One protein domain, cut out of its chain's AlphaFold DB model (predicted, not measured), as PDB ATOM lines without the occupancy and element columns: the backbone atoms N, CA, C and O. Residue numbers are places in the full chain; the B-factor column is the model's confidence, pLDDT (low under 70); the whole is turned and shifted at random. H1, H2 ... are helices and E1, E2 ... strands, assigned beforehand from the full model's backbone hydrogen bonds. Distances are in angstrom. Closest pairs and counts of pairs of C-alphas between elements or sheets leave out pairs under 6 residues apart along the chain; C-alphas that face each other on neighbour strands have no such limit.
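What this domain is: This is residues 45 to 218 of the 984 residues of an uncharacterized protein of Acidovorax sp. SCN 65-108 (UniProt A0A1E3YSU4). Little of this domain is regular structure: long loops join the strands of a small sandwich, the sheet E5-E7-E3-E9 facing the sheet E6-E4-E8, with the hairpin E1-E2 at one end. Each sheet is antiparallel. The 174 printed residues, 55 in named elements, mostly strand, run E1 E2 E3 E4 E5 H1 E6 E7 E8 E9. The whole is compact, radius of gyration of the C-alphas 15.2 A, spanning 44 by 36 by 29 A.

Where its parts are: E5 is residues 88 to 91, E7 164 to 170 (19.5 A), E3 65 to 69, E9 215 to 217, ending at C-alpha (162.715, 171.616, 273.322). E6 is 156 to 159, E4 74 to 79, E8 197 to 202. E1, 46 to 55, begins at C-alpha (152.379, 165.229, 265.029); E2 is 59 to 62, H1 133 to 138.

How they stand to each other: Between E7 and E3, N 67 and O 166 are 2.9 A apart; between E4 and E8, N 76 and O 200, 2.8 A. The closest C-alphas of E3 and E8, Ala 69 and Val 201, are 7.0 A apart. H1, with every O i to N i+4 pair within hydrogen-bond range, only grazes E6-E4-E8.

The domain as a whole: The printed part has no cut. Links E5 to H1, H1 to E6, E7 to E8 and E8 to E9 are long. Residues 178, 179 and 181 have pLDDT under 70.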
ATOM      1  N   ALA A  45     149.807 163.472 268.510       92.31
ATOM      2  CA  ALA A  45     150.151 164.829 268.112       92.31
ATOM      3  C   ALA A  45     151.396 164.778 267.209       92.31
ATOM      4  O   ALA A  45     152.491 164.411 267.652       92.31
ATOM      5  N   ASN A  46     151.234 165.102 265.928       93.44
ATOM      6  CA  ASN A  46     152.379 165.229 265.029       93.44
ATOM      7  C   ASN A  46     153.163 166.503 265.369       93.44
ATOM      8  O   ASN A  46     152.559 167.474 265.826       93.44
ATOM      9  N   LEU A  47     154.471 166.531 265.077       94.31
ATOM     10  CA  LEU A  47     155.237 167.781 265.145       94.31
ATOM     11  C   LEU A  47     154.634 168.793 264.176       94.31
ATOM     12  O   LEU A  47     154.503 168.486 262.986       94.31
ATOM     13  N   ASP A  48     154.303 169.984 264.666       93.00
ATOM     14  CA  ASP A  48     153.766 171.058 263.831       93.00
ATOM     15  C   ASP A  48     154.897 171.834 263.132       93.00
ATOM     16  O   ASP A  48     155.872 172.236 263.779       93.00
ATOM     17  N   LEU A  49     154.779 172.026 261.812       91.44
ATOM     18  CA  LEU A  49     155.778 172.645 260.929       91.44
ATOM     19  C   LEU A  49     155.142 173.701 260.004       91.44
ATOM     20  O   LEU A  49     155.429 173.750 258.807       91.44
ATOM     21  N   GLN A  50     154.272 174.552 260.546       89.62
ATOM     22  CA  GLN A  50     153.538 175.593 259.814       89.62
ATOM     23  C   GLN A  50     153.993 177.010 260.219       89.62
ATOM     24  O   GLN A  50     153.209 177.772 260.797       89.62
ATOM     25  N   PRO A  51     155.255 177.398 259.934       82.94
ATOM     26  CA  PRO A  51     155.792 178.696 260.333       82.94
ATOM     27  C   PRO A  51     155.040 179.849 259.654       82.94
ATOM     28  O   PRO A  51     154.592 179.736 258.518       82.94
ATOM     29  N   GLY A  52     154.952 180.991 260.341       80.94
ATOM     30  CA  GLY A  52     154.310 182.213 259.831       80.94
ATOM     31  C   GLY A  52     153.298 182.805 260.809       80.94
ATOM     32  O   GLY A  52     153.136 184.019 260.851       80.94
ATOM     33  N   ASN A  53     152.720 181.960 261.665       88.19
ATOM     34  CA  ASN A  53     151.873 182.365 262.787       88.19
ATOM     35  C   ASN A  53     152.580 182.112 264.125       88.19
ATOM     36  O   ASN A  53     153.501 181.288 264.207       88.19
ATOM     37  N   ARG A  54     152.145 182.828 265.168       89.88
ATOM     38  CA  ARG A  54     152.682 182.704 266.526       89.88
ATOM     39  C   ARG A  54     151.566 182.511 267.541       89.88
ATOM     40  O   ARG A  54     150.725 183.394 267.679       89.88
ATOM     41  N   TYR A  55     151.631 181.427 268.305       94.62
ATOM     42  CA  TYR A  55     150.812 181.261 269.499       94.62
ATOM     43  C   TYR A  55     151.156 182.356 270.508       94.62
ATOM     44  O   TYR A  55     152.336 182.637 270.752       94.62
ATOM     45  N   VAL A  56     150.121 183.007 271.041       88.19
ATOM     46  CA  VAL A  56     150.157 184.140 271.980       88.19
ATOM     47  C   VAL A  56     151.116 185.263 271.567       88.19
ATOM     48  O   VAL A  56     151.672 185.977 272.400       88.19
ATOM     49  N   GLY A  57     151.375 185.392 270.261       85.00
ATOM     50  CA  GLY A  57     152.357 186.327 269.707       85.00
ATOM     51  C   GLY A  57     153.817 186.035 270.089       85.00
ATOM     52  O   GLY A  57     154.684 186.860 269.796       85.00
ATOM     53  N   LYS A  58     154.115 184.899 270.741       84.25
ATOM     54  CA  LYS A  58     155.452 184.568 271.271       84.25
ATOM     55  C   LYS A  58     156.076 183.312 270.680       84.25
ATOM     56  O   LYS A  58     157.291 183.315 270.512       84.25
ATOM     57  N   VAL A  59     155.285 182.277 270.397       89.12
ATOM     58  CA  VAL A  59     155.801 180.957 270.007       89.12
ATOM     59  C   VAL A  59     155.480 180.683 268.546       89.12
ATOM     60  O   VAL A  59     154.313 180.542 268.182       89.12
ATOM     61  N   GLN A  60     156.499 180.635 267.693       91.38
ATOM     62  CA  GLN A  60     156.359 180.324 266.277       91.38
ATOM     63  C   GLN A  60     155.814 178.913 266.098       91.38
ATOM     64  O   GLN A  60     156.263 177.983 266.750       91.38
ATOM     65  N   ARG A  61     154.883 178.733 265.160       91.50
ATOM     66  CA  ARG A  61     154.275 177.432 264.850       91.50
ATOM     67  C   ARG A  61     155.213 176.505 264.051       91.50
ATOM     68  O   ARG A  61     154.912 176.093 262.935       91.50
ATOM     69  N   ARG A  62     156.399 176.233 264.594       91.88
ATOM     70  CA  ARG A  62     157.437 175.364 264.026       91.88
ATOM     71  C   ARG A  62     158.196 174.688 265.160       91.88
ATOM     72  O   ARG A  62     158.943 175.350 265.869       91.88
ATOM     73  N   THR A  63     158.031 173.376 265.303       92.81
ATOM     74  CA  THR A  63     158.766 172.616 266.323       92.81
ATOM     75  C   THR A  63     160.262 172.653 266.015       92.81
ATOM     76  O   THR A  63     160.674 172.274 264.913       92.81
ATOM     77  N   PHE A  64     161.054 173.071 267.000       95.94
ATOM     78  CA  PHE A  64     162.510 173.054 266.969       95.94
ATOM     79  C   PHE A  64     163.036 172.258 268.164       95.94
ATOM     80  O   PHE A  64     162.554 172.421 269.290       95.94
ATOM     81  N   LEU A  65     163.981 171.354 267.915       98.06
ATOM     82  CA  LEU A  65     164.541 170.476 268.939       98.06
ATOM     83  C   LEU A  65     166.010 170.809 269.180       98.06
ATOM     84  O   LEU A  65     166.730 171.201 268.264       98.06
ATOM     85  N   TYR A  66     166.451 170.595 270.410       98.31
ATOM     86  CA  TYR A  66     167.819 170.790 270.860       98.31
ATOM     87  C   TYR A  66     168.379 169.456 271.335       98.31
ATOM     88  O   TYR A  66     167.696 168.710 272.038       98.31
ATOM     89  N   VAL A  67     169.624 169.157 270.979       98.25
ATOM     90  CA  VAL A  67     170.298 167.929 271.411       98.25
ATOM     91  C   VAL A  67     171.705 168.236 271.900       98.25
ATOM     92  O   VAL A  67     172.510 168.829 271.184       98.25
ATOM     93  N   TYR A  68     172.010 167.849 273.137       96.81
ATOM     94  CA  TYR A  68     173.374 167.918 273.656       96.81
ATOM     95  C   TYR A  68     174.195 166.729 273.149       96.81
ATOM     96  O   TYR A  68     173.821 165.571 273.351       96.81
ATOM     97  N   ALA A  69     175.339 167.000 272.531       95.38
ATOM     98  CA  ALA A  69     176.248 165.963 272.064       95.38
ATOM     99  C   ALA A  69     177.715 166.345 272.303       95.38
ATOM    100  O   ALA A  69     178.086 167.516 272.219       95.38
ATOM    101  N   GLU A  70     178.546 165.352 272.603       97.50
ATOM    102  CA  GLU A  70     179.982 165.484 272.849       97.50
ATOM    103  C   GLU A  70     180.766 165.193 271.563       97.50
ATOM    104  O   GLU A  70     180.348 164.402 270.714       97.50
ATOM    105  N   ALA A  71     181.914 165.848 271.388       96.06
ATOM    106  CA  ALA A  71     182.725 165.687 270.185       96.06
ATOM    107  C   ALA A  71     183.056 164.204 269.906       96.06
ATOM    108  O   ALA A  71     183.590 163.496 270.758       96.06
ATOM    109  N   GLY A  72     182.785 163.753 268.680       95.19
ATOM    110  CA  GLY A  72     183.003 162.375 268.235       95.19
ATOM    111  C   GLY A  72     181.816 161.429 268.429       95.19
ATOM    112  O   GLY A  72     181.832 160.355 267.823       95.19
ATOM    113  N   GLU A  73     180.792 161.823 269.190       98.62
ATOM    114  CA  GLU A  73     179.520 161.100 269.267       98.62
ATOM    115  C   GLU A  73     178.725 161.221 267.956       98.62
ATOM    116  O   GLU A  73     179.080 161.962 267.032       98.62
ATOM    117  N   TYR A  74     177.634 160.466 267.868       98.69
ATOM    118  CA  TYR A  74     176.750 160.427 266.712       98.69
ATOM    119  C   TYR A  74     175.327 160.810 267.104       98.69
ATOM    120  O   TYR A  74     174.761 160.212 268.016       98.69
ATOM    121  N   VAL A  75     174.738 161.756 266.367       98.69
ATOM    122  CA  VAL A  75     173.305 162.080 266.421       98.69
ATOM    123  C   VAL A  75     172.607 161.357 265.269       98.69
ATOM    124  O   VAL A  75     172.785 161.716 264.107       98.69
ATOM    125  N   LEU A  76     171.853 160.309 265.586       98.56
ATOM    126  CA  LEU A  76     171.103 159.464 264.660       98.56
ATOM    127  C   LEU A  76     169.690 160.030 264.506       98.56
ATOM    128  O   LEU A  76     169.070 160.432 265.487       98.56
ATOM    129  N   LEU A  77     169.190 160.062 263.276       98.38
ATOM    130  CA  LEU A  77     167.977 160.786 262.919       98.38
ATOM    131  C   LEU A  77     167.063 159.926 262.044       98.38
ATOM    132  O   LEU A  77     167.514 159.247 261.112       98.38
ATOM    133  N   GLY A  78     165.763 159.999 262.323       97.50
ATOM    134  CA  GLY A  78     164.718 159.324 261.558       97.50
ATOM    135  C   GLY A  78     163.469 160.184 261.417       97.50
ATOM    136  O   GLY A  78     163.101 160.903 262.339       97.50
ATOM    137  N   SER A  79     162.800 160.129 260.267       96.62
ATOM    138  CA  SER A  79     161.533 160.825 260.031       96.62
ATOM    139  C   SER A  79     160.654 160.066 259.051       96.62
ATOM    140  O   SER A  79     161.123 159.500 258.057       96.62
ATOM    141  N   ARG A  80     159.339 160.135 259.277       93.94
ATOM    142  CA  ARG A  80     158.358 159.596 258.337       93.94
ATOM    143  C   ARG A  80     158.389 160.276 256.965       93.94
ATOM    144  O   ARG A  80     158.064 159.626 255.973       93.94
ATOM    145  N   ASN A  81     158.795 161.547 256.892       94.75
ATOM    146  CA  ASN A  81     158.732 162.355 255.667       94.75
ATOM    147  C   ASN A  81     159.894 162.105 254.684       94.75
ATOM    148  O   ASN A  81     159.858 162.618 253.563       94.75
ATOM    149  N   ARG A  82     160.924 161.335 255.069       94.44
ATOM    150  CA  ARG A  82     162.193 161.218 254.319       94.44
ATOM    151  C   ARG A  82     162.045 160.760 252.873       94.44
ATOM    152  O   ARG A  82     162.659 161.341 251.984       94.44
ATOM    153  N   THR A  83     161.203 159.764 252.620       89.56
ATOM    154  CA  THR A  83     160.985 159.209 251.272       89.56
ATOM    155  C   THR A  83     159.982 160.001 250.439       89.56
ATOM    156  O   THR A  83     159.697 159.641 249.301       89.56
ATOM    157  N   THR A  84     159.455 161.105 250.972       92.12
ATOM    158  CA  THR A  84     158.463 161.962 250.303       92.12
ATOM    159  C   THR A  84     158.950 163.414 250.213       92.12
ATOM    160  O   THR A  84     158.177 164.365 250.284       92.12
ATOM    161  N   GLY A  85     160.267 163.594 250.073       90.44
ATOM    162  CA  GLY A  85     160.905 164.897 249.875       90.44
ATOM    163  C   GLY A  85     161.105 165.732 251.142       90.44
ATOM    164  O   GLY A  85     161.624 166.838 251.035       90.44
ATOM    165  N   GLY A  86     160.730 165.228 252.322       94.25
ATOM    166  CA  GLY A  86     161.104 165.855 253.590       94.25
ATOM    167  C   GLY A  86     162.559 165.577 253.953       94.25
ATOM    168  O   GLY A  86     163.184 164.667 253.414       94.25
ATOM    169  N   ASP A  87     163.099 166.335 254.898       96.75
ATOM    170  CA  ASP A  87     164.501 166.283 255.324       96.75
ATOM    171  C   ASP A  87     164.626 166.497 256.840       96.75
ATOM    172  O   ASP A  87     163.647 166.827 257.516       96.75
ATOM    173  N   ILE A  88     165.826 166.281 257.372       98.31
ATOM    174  CA  ILE A  88     166.187 166.568 258.760       98.31
ATOM    175  C   ILE A  88     167.491 167.353 258.728       98.31
ATOM    176  O   ILE A  88     168.496 166.878 258.189       98.31
ATOM    177  N   LEU A  89     167.449 168.560 259.276       98.38
ATOM    178  CA  LEU A  89     168.547 169.513 259.276       98.38
ATOM    179  C   LEU A  89     169.142 169.598 260.678       98.38
ATOM    180  O   LEU A  89     168.399 169.724 261.652       98.38
ATOM    181  N   VAL A  90     170.470 169.552 260.770       98.75
ATOM    182  CA  VAL A  90     171.209 169.757 262.019       98.75
ATOM    183  C   VAL A  90     172.087 170.990 261.895       98.75
ATOM    184  O   VAL A  90     172.754 171.201 260.879       98.75
ATOM    185  N   TYR A  91     172.090 171.780 262.958       98.06
ATOM    186  CA  TYR A  91     172.859 173.002 263.095       98.06
ATOM    187  C   TYR A  91     173.840 172.865 264.257       98.06
ATOM    188  O   TYR A  91     173.458 172.424 265.346       98.06
ATOM    189  N   ASN A  92     175.088 173.257 264.021       95.19
ATOM    190  CA  ASN A  92     176.150 173.295 265.019       95.19
ATOM    191  C   ASN A  92     175.786 174.203 266.209       95.19
ATOM    192  O   ASN A  92     174.908 175.064 266.080       95.19
ATOM    193  N   PRO A  93     176.461 174.046 267.366       91.19
ATOM    194  CA  PRO A  93     176.169 174.837 268.548       91.19
ATOM    195  C   PRO A  93     176.375 176.323 268.287       91.19
ATOM    196  O   PRO A  93     177.461 176.766 267.913       91.19
ATOM    197  N   GLN A  94     175.310 177.088 268.492       81.69
ATOM    198  CA  GLN A  94     175.258 178.527 268.282       81.69
ATOM    199  C   GLN A  94     174.069 179.114 269.046       81.69
ATOM    200  O   GLN A  94     173.283 178.392 269.658       81.69
ATOM    201  N   ASP A  95     173.929 180.434 268.996       77.75
ATOM    202  CA  ASP A  95     172.727 181.092 269.492       77.75
ATOM    203  C   ASP A  95     171.604 180.970 268.458       77.75
ATOM    204  O   ASP A  95     171.698 181.522 267.362       77.75
ATOM    205  N   PHE A  96     170.551 180.242 268.823       80.75
ATOM    206  CA  PHE A  96     169.337 180.093 268.022       80.75
ATOM    207  C   PHE A  96     168.324 181.218 268.280       80.75
ATOM    208  O   PHE A  96     167.200 181.164 267.790       80.75
ATOM    209  N   GLY A  97     168.702 182.261 269.019       78.44
ATOM    210  CA  GLY A  97     167.853 183.395 269.337       78.44
ATOM    211  C   GLY A  97     166.928 183.100 270.512       78.44
ATOM    212  O   GLY A  97     167.336 182.578 271.545       78.44
ATOM    213  N   ILE A  98     165.670 183.506 270.377       78.62
ATOM    214  CA  ILE A  98     164.706 183.450 271.472       78.62
ATOM    215  C   ILE A  98     164.041 182.065 271.492       78.62
ATOM    216  O   ILE A  98     163.467 181.676 270.474       78.62
ATOM    217  N   PRO A  99     164.039 181.346 272.630       81.19
ATOM    218  CA  PRO A  99     163.333 180.075 272.755       81.19
ATOM    219  C   PRO A  99     161.860 180.151 272.324       81.19
ATOM    220  O   PRO A  99     161.113 181.039 272.750       81.19
ATOM    221  N   GLY A 100     161.446 179.222 271.460       82.19
ATOM    222  CA  GLY A 100     160.118 179.181 270.841       82.19
ATOM    223  C   GLY A 100     159.913 180.138 269.659       82.19
ATOM    224  O   GLY A 100     158.844 180.122 269.059       82.19
ATOM    225  N   ASP A 101     160.889 180.978 269.311       86.38
ATOM    226  CA  ASP A 101     160.885 181.858 268.129       86.38
ATOM    227  C   ASP A 101     162.285 181.850 267.492       86.38
ATOM    228  O   ASP A 101     162.908 182.891 267.262       86.38
ATOM    229  N   GLU A 102     162.819 180.644 267.289       88.94
ATOM    230  CA  GLU A 102     164.213 180.446 266.916       88.94
ATOM    231  C   GLU A 102     164.570 181.069 265.558       88.94
ATOM    232  O   GLU A 102     163.846 180.971 264.559       88.94
ATOM    233  N   THR A 103     165.761 181.659 265.488       84.31
ATOM    234  CA  THR A 103     166.385 182.138 264.255       84.31
ATOM    235  C   THR A 103     167.334 181.072 263.727       84.31
ATOM    236  O   THR A 103     168.356 180.770 264.337       84.31
ATOM    237  N   LEU A 104     166.988 180.495 262.576       87.31
ATOM    238  CA  LEU A 104     167.789 179.452 261.942       87.31
ATOM    239  C   LEU A 104     168.731 180.060 260.894       87.31
ATOM    240  O   LEU A 104     168.285 180.898 260.101       87.31
ATOM    241  N   PRO A 105     170.000 179.623 260.825       89.12
ATOM    242  CA  PRO A 105     170.868 179.963 259.709       89.12
ATOM    243  C   PRO A 105     170.291 179.481 258.377       89.12
ATOM    244  O   PRO A 105     169.595 178.467 258.305       89.12
ATOM    245  N   ALA A 106     170.650 180.180 257.298       88.12
ATOM    246  CA  ALA A 106     170.212 179.824 255.949       88.12
ATOM    247  C   ALA A 106     170.675 178.419 255.520       88.12
ATOM    248  O   ALA A 106     169.968 177.744 254.777       88.12
ATOM    249  N   ASN A 107     171.845 177.984 255.996       91.94
ATOM    250  CA  ASN A 107     172.424 176.686 255.675       91.94
ATOM    251  C   ASN A 107     172.547 175.842 256.943       91.94
ATOM    252  O   ASN A 107     173.013 176.334 257.968       91.94
ATOM    253  N   ALA A 108     172.157 174.573 256.850       97.25
ATOM    254  CA  ALA A 108     172.407 173.584 257.890       97.25
ATOM    255  C   ALA A 108     173.827 173.012 257.765       97.25
ATOM    256  O   ALA A 108     174.347 172.871 256.657       97.25
ATOM    257  N   ASP A 109     174.429 172.637 258.892       98.00
ATOM    258  CA  ASP A 109     175.746 171.989 258.935       98.00
ATOM    259  C   ASP A 109     175.674 170.514 258.519       98.00
ATOM    260  O   ASP A 109     176.650 169.935 258.035       98.00
ATOM    261  N   PHE A 110     174.498 169.906 258.671       98.56
ATOM    262  CA  PHE A 110     174.191 168.582 258.156       98.56
ATOM    263  C   PHE A 110     172.745 168.506 257.662       98.56
ATOM    264  O   PHE A 110     171.821 169.025 258.285       98.56
ATOM    265  N   SER A 111     172.565 167.818 256.536       97.94
ATOM    266  CA  SER A 111     171.269 167.439 255.976       97.94
ATOM    267  C   SER A 111     171.249 165.925 255.818       97.94
ATOM    268  O   SER A 111     172.160 165.339 255.222       97.94
ATOM    269  N   CYS A 112     170.188 165.301 256.322       97.62
ATOM    270  CA  CYS A 112     169.954 163.867 256.194       97.62
ATOM    271  C   CYS A 112     169.863 163.425 254.720       97.62
ATOM    272  O   CYS A 112     170.256 162.309 254.381       97.62
ATOM    273  N   ALA A 113     169.388 164.300 253.826       96.12
ATOM    274  CA  ALA A 113     169.314 164.064 252.385       96.12
ATOM    275  C   ALA A 113     170.647 164.205 251.631       96.12
ATOM    276  O   ALA A 113     170.709 163.819 250.462       96.12
ATOM    277  N   SER A 114     171.700 164.741 252.255       95.12
ATOM    278  CA  SER A 114     172.977 164.973 251.576       95.12
ATOM    279  C   SER A 114     173.665 163.664 251.183       95.12
ATOM    280  O   SER A 114     173.987 162.844 252.038       95.12
ATOM    281  N   ASN A 115     173.967 163.502 249.890       94.38
ATOM    282  CA  ASN A 115     174.797 162.399 249.381       94.38
ATOM    283  C   ASN A 115     176.302 162.617 249.633       94.38
ATOM    284  O   ASN A 115     177.114 161.731 249.375       94.38
ATOM    285  N   THR A 116     176.683 163.802 250.111       95.94
ATOM    286  CA  THR A 116     178.054 164.162 250.492       95.94
ATOM    287  C   THR A 116     178.028 164.774 251.894       95.94
ATOM    288  O   THR A 116     178.229 165.984 252.043       95.94
ATOM    289  N   PRO A 117     177.678 163.988 252.927       96.38
ATOM    290  CA  PRO A 117     177.621 164.487 254.294       96.38
ATOM    291  C   PRO A 117     179.034 164.841 254.807       96.38
ATOM    292  O   PRO A 117     180.032 164.392 254.232       96.38
ATOM    293  N   PRO A 118     179.154 165.631 255.890       97.00
ATOM    294  CA  PRO A 118     180.435 165.939 256.516       97.00
ATOM    295  C   PRO A 118     181.221 164.669 256.892       97.00
ATOM    296  O   PRO A 118     180.612 163.630 257.163       97.00
ATOM    297  N   PRO A 119     182.565 164.727 256.953       96.62
ATOM    298  CA  PRO A 119     183.400 163.552 257.192       96.62
ATOM    299  C   PRO A 119     182.964 162.706 258.393       96.62
ATOM    300  O   PRO A 119     182.788 163.203 259.505       96.62
ATOM    301  N   GLY A 120     182.812 161.400 258.161       95.44
ATOM    302  CA  GLY A 120     182.398 160.434 259.178       95.44
ATOM    303  C   GLY A 120     180.906 160.453 259.521       95.44
ATOM    304  O   GLY A 120     180.510 159.653 260.361       95.44
ATOM    305  N   SER A 121     180.107 161.324 258.898       98.38
ATOM    306  CA  SER A 121     178.641 161.326 258.973       98.38
ATOM    307  C   SER A 121     178.031 160.495 257.838       98.38
ATOM    308  O   SER A 121     178.672 160.250 256.816       98.38
ATOM    309  N   PHE A 122     176.771 160.098 257.998       98.12
ATOM    310  CA  PHE A 122     176.033 159.232 257.084       98.12
ATOM    311  C   PHE A 122     174.730 159.919 256.662       98.12
ATOM    312  O   PHE A 122     173.883 160.233 257.496       98.12
ATOM    313  N   GLY A 123     174.571 160.167 255.367       96.00
ATOM    314  CA  GLY A 123     173.416 160.835 254.771       96.00
ATOM    315  C   GLY A 123     173.122 160.260 253.389       96.00
ATOM    316  O   GLY A 123     173.942 159.536 252.822       96.00
ATOM    317  N   GLY A 124     171.931 160.537 252.872       94.75
ATOM    318  CA  GLY A 124     171.492 160.089 251.555       94.75
ATOM    319  C   GLY A 124     169.987 159.852 251.487       94.75
ATOM    320  O   GLY A 124     169.278 159.820 252.495       94.75
ATOM    321  N   SER A 125     169.476 159.671 250.270       87.69
ATOM    322  CA  SER A 125     168.035 159.522 250.012       87.69
ATOM    323  C   SER A 125     167.414 158.234 250.566       87.69
ATOM    324  O   SER A 125     166.198 158.174 250.721       87.69
ATOM    325  N   THR A 126     168.222 157.218 250.878       89.12
ATOM    326  CA  THR A 126     167.770 155.916 251.402       89.12
ATOM    327  C   THR A 126     167.862 155.801 252.925       89.12
ATOM    328  O   THR A 126     167.546 154.745 253.466       89.12
ATOM    329  N   LEU A 127     168.339 156.840 253.620       95.69
ATOM    330  CA  LEU A 127     168.580 156.828 255.064       95.69
ATOM    331  C   LEU A 127     167.595 157.730 255.821       95.69
ATOM    332  O   LEU A 127     167.135 158.764 255.324       95.69
ATOM    333  N   GLY A 128     167.301 157.326 257.057       96.25
ATOM    334  CA  GLY A 128     166.440 158.035 257.999       96.25
ATOM    335  C   GLY A 128     164.943 157.785 257.808       96.25
ATOM    336  O   GLY A 128     164.145 158.463 258.450       96.25
ATOM    337  N   GLU A 129     164.517 156.869 256.934       95.44
ATOM    338  CA  GLU A 129     163.087 156.578 256.778       95.44
ATOM    339  C   GLU A 129     162.535 155.837 258.002       95.44
ATOM    340  O   GLU A 129     162.979 154.737 258.323       95.44
ATOM    341  N   LEU A 130     161.518 156.429 258.634       93.25
ATOM    342  CA  LEU A 130     160.767 155.836 259.740       93.25
ATOM    343  C   LEU A 130     159.319 155.573 259.300       93.25
ATOM    344  O   LEU A 130     158.457 156.442 259.445       93.25
ATOM    345  N   ASN A 131     159.049 154.418 258.683       91.19
ATOM    346  CA  ASN A 131     157.802 154.167 257.948       91.19
ATOM    347  C   ASN A 131     156.757 153.313 258.676       91.19
ATOM    348  O   ASN A 131     155.615 153.259 258.212       91.19
ATOM    349  N   SER A 132     157.107 152.685 259.798       92.06
ATOM    350  CA  SER A 132     156.199 151.811 260.544       92.06
ATOM    351  C   SER A 132     156.265 152.044 262.050       92.06
ATOM    352  O   SER A 132     157.248 152.556 262.589       92.06
ATOM    353  N   ARG A 133     155.204 151.625 262.745       91.31
ATOM    354  CA  ARG A 133     155.154 151.632 264.209       91.31
ATOM    355  C   ARG A 133     156.206 150.715 264.838       91.31
ATOM    356  O   ARG A 133     156.757 151.058 265.878       91.31
ATOM    357  N   ASP A 134     156.514 149.587 264.203       93.50
ATOM    358  CA  ASP A 134     157.547 148.670 264.694       93.50
ATOM    359  C   ASP A 134     158.933 149.321 264.644       93.50
ATOM    360  O   ASP A 134     159.686 149.217 265.610       93.50
ATOM    361  N   GLN A 135     159.236 150.064 263.572       94.81
ATOM    362  CA  GLN A 135     160.468 150.850 263.466       94.81
ATOM    363  C   GLN A 135     160.521 151.993 264.473       94.81
ATOM    364  O   GLN A 135     161.568 152.214 265.076       94.81
ATOM    365  N   GLU A 136     159.408 152.703 264.669       93.44
ATOM    366  CA  GLU A 136     159.303 153.754 265.682       93.44
ATOM    367  C   GLU A 136     159.612 153.209 267.080       93.44
ATOM    368  O   GLU A 136     160.410 153.799 267.798       93.44
ATOM    369  N   LEU A 137     159.029 152.070 267.461       92.81
ATOM    370  CA  LEU A 137     159.265 151.464 268.772       92.81
ATOM    371  C   LEU A 137     160.686 150.891 268.913       92.81
ATOM    372  O   LEU A 137     161.309 151.062 269.963       92.81
ATOM    373  N   ALA A 138     161.199 150.226 267.876       93.81
ATOM    374  CA  ALA A 138     162.500 149.558 267.900       93.81
ATOM    375  C   ALA A 138     163.678 150.536 267.837       93.81
ATOM    376  O   ALA A 138     164.614 150.439 268.633       93.81
ATOM    377  N   GLY A 139     163.625 151.504 266.922       94.06
ATOM    378  CA  GLY A 139     164.641 152.534 266.781       94.06
ATOM    379  C   GLY A 139     165.726 152.323 265.745       94.06
ATOM    380  O   GLY A 139     165.645 151.406 264.928       94.06
ATOM    381  N   PRO A 140     166.750 153.194 265.747       96.69
ATOM    382  CA  PRO A 140     167.754 153.168 264.704       96.69
ATOM    383  C   PRO A 140     168.732 152.004 264.892       96.69
ATOM    384  O   PRO A 140     169.157 151.675 266.006       96.69
ATOM    385  N   HIS A 141     169.161 151.423 263.772       96.81
ATOM    386  CA  HIS A 141     170.399 150.645 263.668       96.81
ATOM    387  C   HIS A 141     171.619 151.488 264.085       96.81
ATOM    388  O   HIS A 141     171.484 152.662 264.433       96.81
ATOM    389  N   SER A 142     172.822 150.912 264.099       97.69
ATOM    390  CA  SER A 142     174.039 151.703 264.308       97.69
ATOM    391  C   SER A 142     174.182 152.784 263.228       97.69
ATOM    392  O   SER A 142     173.652 152.645 262.124       97.69
ATOM    393  N   ALA A 143     174.883 153.875 263.538       97.62
ATOM    394  CA  ALA A 143     175.046 155.008 262.624       97.62
ATOM    395  C   ALA A 143     175.683 154.599 261.284       97.62
ATOM    396  O   ALA A 143     175.317 155.134 260.243       97.62
ATOM    397  N   ASP A 144     176.604 153.634 261.313       96.50
ATOM    398  CA  ASP A 144     177.271 153.075 260.132       96.50
ATOM    399  C   ASP A 144     176.539 151.877 259.492       96.50
ATOM    400  O   ASP A 144     177.015 151.322 258.501       96.50
ATOM    401  N   GLY A 145     175.408 151.444 260.061       95.25
ATOM    402  CA  GLY A 145     174.639 150.282 259.610       95.25
ATOM    403  C   GLY A 145     175.305 148.918 259.840       95.25
ATOM    404  O   GLY A 145     174.771 147.907 259.384       95.25
ATOM    405  N   SER A 146     176.449 148.858 260.530       96.75
ATOM    406  CA  SER A 146     177.182 147.611 260.796       96.75
ATOM    407  C   SER A 146     176.510 146.704 261.835       96.75
ATOM    408  O   SER A 146     176.708 145.489 261.806       96.75
ATOM    409  N   ALA A 147     175.697 147.274 262.726       96.88
ATOM    410  CA  ALA A 147     174.913 146.554 263.720       96.88
ATOM    411  C   ALA A 147     173.433 146.941 263.610       96.88
ATOM    412  O   ALA A 147     173.083 148.112 263.464       96.88
ATOM    413  N   THR A 148     172.545 145.952 263.696       96.38
ATOM    414  CA  THR A 148     171.105 146.146 263.505       96.38
ATOM    415  C   THR A 148     170.324 145.899 264.789       96.38
ATOM    416  O   THR A 148     170.661 145.048 265.609       96.38
ATOM    417  N   VAL A 149     169.243 146.659 264.943       94.94
ATOM    418  CA  VAL A 149     168.203 146.447 265.955       94.94
ATOM    419  C   VAL A 149     167.058 145.709 265.274       94.94
ATOM    420  O   VAL A 149     166.662 146.082 264.169       94.94
ATOM    421  N   THR A 150     166.517 144.664 265.898       95.00
ATOM    422  CA  THR A 150     165.351 143.947 265.362       95.00
ATOM    423  C   THR A 150     164.194 144.916 265.129       95.00
ATOM    424  O   THR A 150     163.847 145.674 266.026       95.00
ATOM    425  N   ASN A 151     163.606 144.883 263.928       94.62
ATOM    426  CA  ASN A 151     162.571 145.816 263.459       94.62
ATOM    427  C   ASN A 151     162.992 147.293 263.395       94.62
ATOM    428  O   ASN A 151     162.144 148.139 263.143       94.62
ATOM    429  N   GLY A 152     164.271 147.610 263.601       94.94
ATOM    430  CA  GLY A 152     164.771 148.977 263.536       94.94
ATOM    431  C   GLY A 152     164.818 149.550 262.119       94.94
ATOM    432  O   GLY A 152     164.550 148.862 261.132       94.94
ATOM    433  N   PHE A 153     165.186 150.823 262.025       96.00
ATOM    434  CA  PHE A 153     165.365 151.531 260.758       96.00
ATOM    435  C   PHE A 153     166.829 151.915 260.524       96.00
ATOM    436  O   PHE A 153     167.609 152.037 261.470       96.00
ATOM    437  N   ALA A 154     167.210 152.130 259.264       97.25
ATOM    438  CA  ALA A 154     168.524 152.664 258.913       97.25
ATOM    439  C   ALA A 154     168.524 154.196 259.100       97.25
ATOM    440  O   ALA A 154     167.844 154.888 258.336       97.25
ATOM    441  N   PRO A 155     169.239 154.750 260.097       97.69
ATOM    442  CA  PRO A 155     169.254 156.188 260.346       97.69
ATOM    443  C   PRO A 155     170.140 156.919 259.333       97.69
ATOM    444  O   PRO A 155     171.056 156.338 258.756       97.69
ATOM    445  N   CYS A 156     169.924 158.222 259.169       98.19
ATOM    446  CA  CYS A 156     171.040 159.109 258.841       98.19
ATOM    447  C   CYS A 156     171.690 159.549 260.156       98.19
ATOM    448  O   CYS A 156     171.024 159.594 261.189       98.19
ATOM    449  N   ALA A 157     172.986 159.831 260.150       98.38
ATOM    450  CA  ALA A 157     173.713 160.084 261.383       98.38
ATOM    451  C   ALA A 157     174.773 161.164 261.210       98.38
ATOM    452  O   ALA A 157     175.625 161.086 260.325       98.38
ATOM    453  N   TYR A 158     174.737 162.156 262.088       98.75
ATOM    454  CA  TYR A 158     175.693 163.247 262.114       98.75
ATOM    455  C   TYR A 158     176.796 162.969 263.133       98.75
ATOM    456  O   TYR A 158     176.513 162.763 264.313       98.75
ATOM    457  N   ARG A 159     178.053 162.956 262.679       98.62
ATOM    458  CA  ARG A 159     179.218 162.845 263.559       98.62
ATOM    459  C   ARG A 159     179.540 164.215 264.137       98.62
ATOM    460  O   ARG A 159     179.944 165.122 263.414       98.62
ATOM    461  N   VAL A 160     179.411 164.320 265.448       98.00
ATOM    462  CA  VAL A 160     179.463 165.564 266.212       98.00
ATOM    463  C   VAL A 160     180.883 166.150 266.173       98.00
ATOM    464  O   VAL A 160     181.818 165.504 266.658       98.00
ATOM    465  N   PRO A 161     181.098 167.347 265.591       92.69
ATOM    466  CA  PRO A 161     182.437 167.927 265.462       92.69
ATOM    467  C   PRO A 161     182.956 168.572 266.754       92.69
ATOM    468  O   PRO A 161     184.167 168.608 266.967       92.69
ATOM    469  N   ALA A 162     182.065 169.078 267.610       92.38
ATOM    470  CA  ALA A 162     182.406 169.773 268.852       92.38
ATOM    471  C   ALA A 162     181.386 169.476 269.961       92.38
ATOM    472  O   ALA A 162     180.219 169.226 269.683       92.38
ATOM    473  N   THR A 163     181.788 169.528 271.227       90.56
ATOM    474  CA  THR A 163     180.824 169.374 272.325       90.56
ATOM    475  C   THR A 163     179.915 170.600 272.416       90.56
ATOM    476  O   THR A 163     180.408 171.728 272.412       90.56
ATOM    477  N   GLY A 164     178.601 170.398 272.519       87.25
ATOM    478  CA  GLY A 164     177.644 171.487 272.698       87.25
ATOM    479  C   GLY A 164     176.196 171.085 272.435       87.25
ATOM    480  O   GLY A 164     175.876 169.906 272.295       87.25
ATOM    481  N   ILE A 165     175.320 172.088 272.378       91.31
ATOM    482  CA  ILE A 165     173.887 171.920 272.117       91.31
ATOM    483  C   ILE A 165     173.611 172.255 270.656       91.31
ATOM    484  O   ILE A 165     173.790 173.391 270.228       91.31
ATOM    485  N   TYR A 166     173.170 171.255 269.906       97.75
ATOM    486  CA  TYR A 166     172.865 171.332 268.485       97.75
ATOM    487  C   TYR A 166     171.382 171.598 268.266       97.75
ATOM    488  O   TYR A 166     170.545 171.141 269.044       97.75
ATOM    489  N   GLY A 167     171.064 172.287 267.176       97.50
ATOM    490  CA  GLY A 167     169.693 172.486 266.719       97.50
ATOM    491  C   GLY A 167     169.279 171.408 265.725       97.50
ATOM    492  O   GLY A 167     170.050 171.094 264.821       97.50
ATOM    493  N   VAL A 168     168.065 170.875 265.846       98.50
ATOM    494  CA  VAL A 168     167.492 169.888 264.923       98.50
ATOM    495  C   VAL A 168     166.142 170.386 264.413       98.50
ATOM    496  O   VAL A 168     165.202 170.596 265.182       98.50
ATOM    497  N   GLN A 169     166.039 170.545 263.093       97.25
ATOM    498  CA  GLN A 169     164.814 170.946 262.407       97.25
ATOM    499  C   GLN A 169     164.361 169.843 261.451       97.25
ATOM    500  O   GLN A 169     165.036 169.520 260.473       97.25
ATOM    501  N   PHE A 170     163.172 169.305 261.700       97.25
ATOM    502  CA  PHE A 170     162.498 168.446 260.734       97.25
ATOM    503  C   PHE A 170     161.794 169.283 259.671       97.25
ATOM    504  O   PHE A 170     161.225 170.334 259.979       97.25
ATOM    505  N   MET A 171     161.793 168.798 258.431       95.25
ATOM    506  CA  MET A 171     161.160 169.470 257.300       95.25
ATOM    507  C   MET A 171     159.887 168.731 256.853       95.25
ATOM    508  O   MET A 171     159.828 167.493 256.899       95.25
ATOM    509  N   PRO A 172     158.855 169.467 256.401       93.12
ATOM    510  CA  PRO A 172     157.663 168.855 255.828       93.12
ATOM    511  C   PRO A 172     158.009 168.076 254.554       93.12
ATOM    512  O   PRO A 172     158.991 168.369 253.871       93.12
ATOM    513  N   ALA A 173     157.186 167.089 254.217       93.50
ATOM    514  CA  ALA A 173     157.254 166.425 252.924       93.50
ATOM    515  C   ALA A 173     156.884 167.400 251.786       93.50
ATOM    516  O   ALA A 173     156.110 168.336 251.984       93.50
ATOM    517  N   THR A 174     157.390 167.172 250.571       93.06
ATOM    518  CA  THR A 174     157.015 167.976 249.387       93.06
ATOM    519  C   THR A 174     155.689 167.532 248.769       93.06
ATOM    520  O   THR A 174     155.096 168.249 247.967       93.06
ATOM    521  N   SER A 175     155.214 166.343 249.140       86.50
ATOM    522  CA  SER A 175     153.905 165.791 248.790       86.50
ATOM    523  C   SER A 175     153.422 164.873 249.917       86.50
ATOM    524  O   SER A 175     154.190 164.538 250.816       86.50
ATOM    525  N   GLY A 176     152.151 164.481 249.920       79.25
ATOM    526  CA  GLY A 176     151.591 163.626 250.969       79.25
ATOM    527  C   GLY A 176     150.278 164.163 251.517       79.25
ATOM    528  O   GLY A 176     149.568 164.905 250.838       79.25
ATOM    529  N   ASN A 177     149.933 163.748 252.734       74.75
ATOM    530  CA  ASN A 177     148.622 164.018 253.307       74.75
ATOM    531  C   ASN A 177     148.514 165.451 253.865       74.75
ATOM    532  O   ASN A 177     149.366 165.893 254.642       74.75
ATOM    533  N   THR A 178     147.428 166.137 253.506       66.31
ATOM    534  CA  THR A 178     147.023 167.444 254.051       66.31
ATOM    535  C   THR A 178     146.027 167.324 255.212       66.31
ATOM    536  O   THR A 178     145.919 168.244 256.014       66.31
ATOM    537  N   ASN A 179     145.339 166.182 255.337       60.12
ATOM    538  CA  ASN A 179     144.314 165.886 256.339       60.12
ATOM    539  C   ASN A 179     144.786 164.761 257.265       60.12
ATOM    540  O   ASN A 179     144.556 163.573 257.019       60.12
ATOM    541  N   LEU A 180     145.478 165.130 258.338       71.12
ATOM    542  CA  LEU A 180     146.015 164.169 259.299       71.12
ATOM    543  C   LEU A 180     144.898 163.389 259.996       71.12
ATOM    544  O   LEU A 180     143.809 163.915 260.230       71.12
ATOM    545  N   ASN A 181     145.180 162.139 260.360       68.75
ATOM    546  CA  ASN A 181     144.272 161.283 261.127       68.75
ATOM    547  C   ASN A 181     144.744 161.023 262.570       68.75
ATOM    548  O   ASN A 181     144.043 160.315 263.290       68.75
ATOM    549  N   ALA A 182     145.902 161.574 262.973       83.75
ATOM    550  CA  ALA A 182     146.532 161.364 264.282       83.75
ATOM    551  C   ALA A 182     146.712 159.875 264.663       83.75
ATOM    552  O   ALA A 182     146.704 159.511 265.840       83.75
ATOM    553  N   ASP A 183     146.860 158.995 263.667       83.94
ATOM    554  CA  ASP A 183     146.999 157.553 263.876       83.94
ATOM    555  C   ASP A 183     148.372 157.198 264.473       83.94
ATOM    556  O   ASP A 183     149.429 157.649 264.018       83.94
ATOM    557  N   ILE A 184     148.354 156.358 265.508       87.56
ATOM    558  CA  ILE A 184     149.560 155.841 266.154       87.56
ATOM    559  C   ILE A 184     150.206 154.747 265.297       87.56
ATOM    560  O   ILE A 184     151.431 154.723 265.190       87.56
ATOM    561  N   PHE A 185     149.413 153.871 264.669       86.62
ATOM    562  CA  PHE A 185     149.907 152.653 264.015       86.62
ATOM    563  C   PHE A 185     150.421 152.886 262.596       86.62
ATOM    564  O   PHE A 185     151.369 152.227 262.171       86.62
ATOM    565  N   ASN A 186     149.815 153.830 261.875       85.31
ATOM    566  CA  ASN A 186     150.140 154.116 260.480       85.31
ATOM    567  C   ASN A 186     150.619 155.566 260.331       85.31
ATOM    568  O   ASN A 186     149.855 156.415 259.864       85.31
ATOM    569  N   PRO A 187     151.864 155.893 260.731       87.00
ATOM    570  CA  PRO A 187     152.394 157.231 260.516       87.00
ATOM    571  C   PRO A 187     152.463 157.525 259.009       87.00
ATOM    572  O   PRO A 187     153.016 156.747 258.228       87.00
ATOM    573  N   LEU A 188     151.903 158.659 258.582       88.44
ATOM    574  CA  LEU A 188     151.863 159.082 257.177       88.44
ATOM    575  C   LEU A 188     152.741 160.318 256.940       88.44
ATOM    576  O   LEU A 188     152.832 161.167 257.832       88.44
ATOM    577  N   PRO A 189     153.365 160.450 255.753       91.50
ATOM    578  CA  PRO A 189     154.076 161.664 255.387       91.50
ATOM    579  C   PRO A 189     153.101 162.830 255.177       91.50
ATOM    580  O   PRO A 189     151.986 162.645 254.672       91.50
ATOM    581  N   SER A 190     153.521 164.038 255.554       92.25
ATOM    582  CA  SER A 190     152.676 165.236 255.518       92.25
ATOM    583  C   SER A 190     153.444 166.484 255.092       92.25
ATOM    584  O   SER A 190     154.613 166.660 255.428       92.25
ATOM    585  N   THR A 191     152.754 167.373 254.375       92.62
ATOM    586  CA  THR A 191     153.301 168.643 253.873       92.62
ATOM    587  C   THR A 191     153.325 169.762 254.916       92.62
ATOM    588  O   THR A 191     153.761 170.867 254.611       92.62
ATOM    589  N   SER A 192     152.843 169.511 256.134       91.06
ATOM    590  CA  SER A 192     152.780 170.508 257.212       91.06
ATOM    591  C   SER A 192     153.175 169.964 258.586       91.06
ATOM    592  O   SER A 192     153.261 170.733 259.538       91.06
ATOM    593  N   THR A 193     153.422 168.655 258.707       93.19
ATOM    594  CA  THR A 193     153.755 168.008 259.984       93.19
ATOM    595  C   THR A 193     154.680 166.805 259.817       93.19
ATOM    596  O   THR A 193     154.930 166.346 258.698       93.19
ATOM    597  N   VAL A 194     155.161 166.257 260.937       94.31
ATOM    598  CA  VAL A 194     155.894 164.980 260.986       94.31
ATOM    599  C   VAL A 194     155.246 164.050 262.007       94.31
ATOM    600  O   VAL A 194     155.198 164.359 263.196       94.31
ATOM    601  N   ALA A 195     154.755 162.898 261.540       91.94
ATOM    602  CA  ALA A 195     154.062 161.930 262.388       91.94
ATOM    603  C   ALA A 195     155.012 161.140 263.296       91.94
ATOM    604  O   ALA A 195     154.838 161.125 264.510       91.94
ATOM    605  N   ALA A 196     156.023 160.498 262.716       93.75
ATOM    606  CA  ALA A 196     157.018 159.730 263.456       93.75
ATOM    607  C   ALA A 196     158.407 160.321 263.210       93.75
ATOM    608  O   ALA A 196     158.736 160.688 262.073       93.75
ATOM    609  N   TRP A 197     159.192 160.426 264.275       96.50
ATOM    610  CA  TRP A 197     160.505 161.054 264.266       96.50
ATOM    611  C   TRP A 197     161.396 160.498 265.381       96.50
ATOM    612  O   TRP A 197     160.899 160.023 266.402       96.50
ATOM    613  N   ASP A 198     162.709 160.565 265.186       97.56
ATOM    614  CA  ASP A 198     163.709 160.045 266.120       97.56
ATOM    615  C   ASP A 198     164.959 160.935 266.116       97.56
ATOM    616  O   ASP A 198     165.399 161.358 265.040       97.56
ATOM    617  N   VAL A 199     165.497 161.229 267.304       98.19
ATOM    618  CA  VAL A 199     166.773 161.926 267.514       98.19
ATOM    619  C   VAL A 199     167.514 161.228 268.654       98.19
ATOM    620  O   VAL A 199     167.242 161.457 269.828       98.19
ATOM    621  N   THR A 200     168.484 160.390 268.305       97.31
ATOM    622  CA  THR A 200     169.187 159.518 269.254       97.31
ATOM    623  C   THR A 200     170.673 159.853 269.309       97.31
ATOM    624  O   THR A 200     171.308 159.985 268.266       97.31
ATOM    625  N   VAL A 201     171.265 159.929 270.504       98.12
ATOM    626  CA  VAL A 201     172.717 160.128 270.671       98.12
ATOM    627  C   VAL A 201     173.406 158.806 271.007       98.12
ATOM    628  O   VAL A 201     172.945 158.069 271.879       98.12
ATOM    629  N   ARG A 202     174.526 158.503 270.336       97.25
ATOM    630  CA  ARG A 202     175.361 157.322 270.613       97.25
ATOM    631  C   ARG A 202     176.848 157.649 270.660       97.25
ATOM    632  O   ARG A 202     177.349 158.452 269.877       97.25
ATOM    633  N   ALA A 203     177.567 156.932 271.522       97.19
ATOM    634  CA  ALA A 203     178.999 157.136 271.755       97.19
ATOM    635  C   ALA A 203     179.899 156.825 270.540       97.19
ATOM    636  O   ALA A 203     181.006 157.346 270.442       97.19
ATOM    637  N   SER A 204     179.468 155.948 269.626       97.44
ATOM    638  CA  SER A 204     180.267 155.536 268.465       97.44
ATOM    639  C   SER A 204     179.404 155.085 267.288       97.44
ATOM    640  O   SER A 204     178.216 154.798 267.447       97.44
ATOM    641  N   ALA A 205     180.025 154.980 266.108       97.56
ATOM    642  CA  ALA A 205     179.337 154.670 264.858       97.56
ATOM    643  C   ALA A 205     178.633 153.300 264.856       97.56
ATOM    644  O   ALA A 205     177.562 153.174 264.270       97.56
ATOM    645  N   SER A 206     179.209 152.304 265.538       97.31
ATOM    646  CA  SER A 206     178.705 150.926 265.611       97.31
ATOM    647  C   SER A 206     177.858 150.641 266.859       97.31
ATOM    648  O   SER A 206     177.325 149.541 267.006       97.31
ATOM    649  N   SER A 207     177.728 151.609 267.776       96.69
ATOM    650  CA  SER A 207     176.982 151.425 269.023       96.69
ATOM    651  C   SER A 207     175.488 151.198 268.764       96.69
ATOM    652  O   SER A 207     174.888 151.822 267.883       96.69
ATOM    653  N   LEU A 208     174.887 150.345 269.597       95.31
ATOM    654  CA  LEU A 208     173.437 150.190 269.756       95.31
ATOM    655  C   LEU A 208     172.931 150.716 271.112       95.31
ATOM    656  O   LEU A 208     171.747 150.605 271.402       95.31
ATOM    657  N   SER A 209     173.824 151.248 271.953       94.31
ATOM    658  CA  SER A 209     173.462 151.829 273.245       94.31
ATOM    659  C   SER A 209     173.207 153.318 273.089       94.31
ATOM    660  O   SER A 209     174.097 154.058 272.657       94.31
ATOM    661  N   ASP A 210     172.012 153.729 273.488       93.88
ATOM    662  CA  ASP A 210     171.533 155.104 273.424       93.88
ATOM    663  C   ASP A 210     171.933 155.882 274.691       93.88
ATOM    664  O   ASP A 210     171.966 155.330 275.794       93.88
ATOM    665  N   LEU A 211     172.243 157.171 274.530       95.50
ATOM    666  CA  LEU A 211     172.554 158.113 275.610       95.50
ATOM    667  C   LEU A 211     171.349 159.042 275.842       95.50
ATOM    668  O   LEU A 211     171.313 160.162 275.338       95.50
ATOM    669  N   ASN A 212     170.338 158.548 276.563       93.94
ATOM    670  CA  ASN A 212     169.087 159.281 276.824       93.94
ATOM    671  C   ASN A 212     169.255 160.495 277.732       93.94
ATOM    672  O   ASN A 212     170.201 160.574 278.507       93.94
ATOM    673  N   GLY A 213     168.262 161.385 277.722       93.81
ATOM    674  CA  GLY A 213     168.243 162.602 278.525       93.81
ATOM    675  C   GLY A 213     168.973 163.766 277.864       93.81
ATOM    676  O   GLY A 213     169.277 164.740 278.549       93.81
ATOM    677  N   ARG A 214     169.268 163.673 276.559       96.12
ATOM    678  CA  ARG A 214     170.044 164.668 275.806       96.12
ATOM    679  C   ARG A 214     169.196 165.545 274.893       96.12
ATOM    680  O   ARG A 214     169.638 166.636 274.529       96.12
ATOM    681  N   LEU A 215     168.003 165.080 274.539       97.88
ATOM    682  CA  LEU A 215     167.045 165.755 273.678       97.88
ATOM    683  C   LEU A 215     166.025 166.563 274.488       97.88
ATOM    684  O   LEU A 215     165.355 166.037 275.381       97.88
ATOM    685  N   PHE A 216     165.833 167.820 274.098       97.88
ATOM    686  CA  PHE A 216     164.821 168.694 274.678       97.88
ATOM    687  C   PHE A 216     164.290 169.720 273.664       97.88
ATOM    688  O   PHE A 216     164.808 169.876 272.559       97.88
ATOM    689  N   THR A 217     163.233 170.435 274.030       97.81
ATOM    690  CA  THR A 217     162.715 171.616 273.322       97.81
ATOM    691  C   THR A 217     162.298 172.680 274.331       97.81
ATOM    692  O   THR A 217     162.158 172.369 275.503       97.81
ATOM    693  N   TYR A 218     162.079 173.925 273.921       96.31
ATOM    694  CA  TYR A 218     161.473 174.935 274.800       96.31
ATOM    695  C   TYR A 218     159.962 175.077 274.590       96.31
ATOM    696  O   TYR A 218     159.261 175.572 275.469       96.31
TER     697      TYR A 218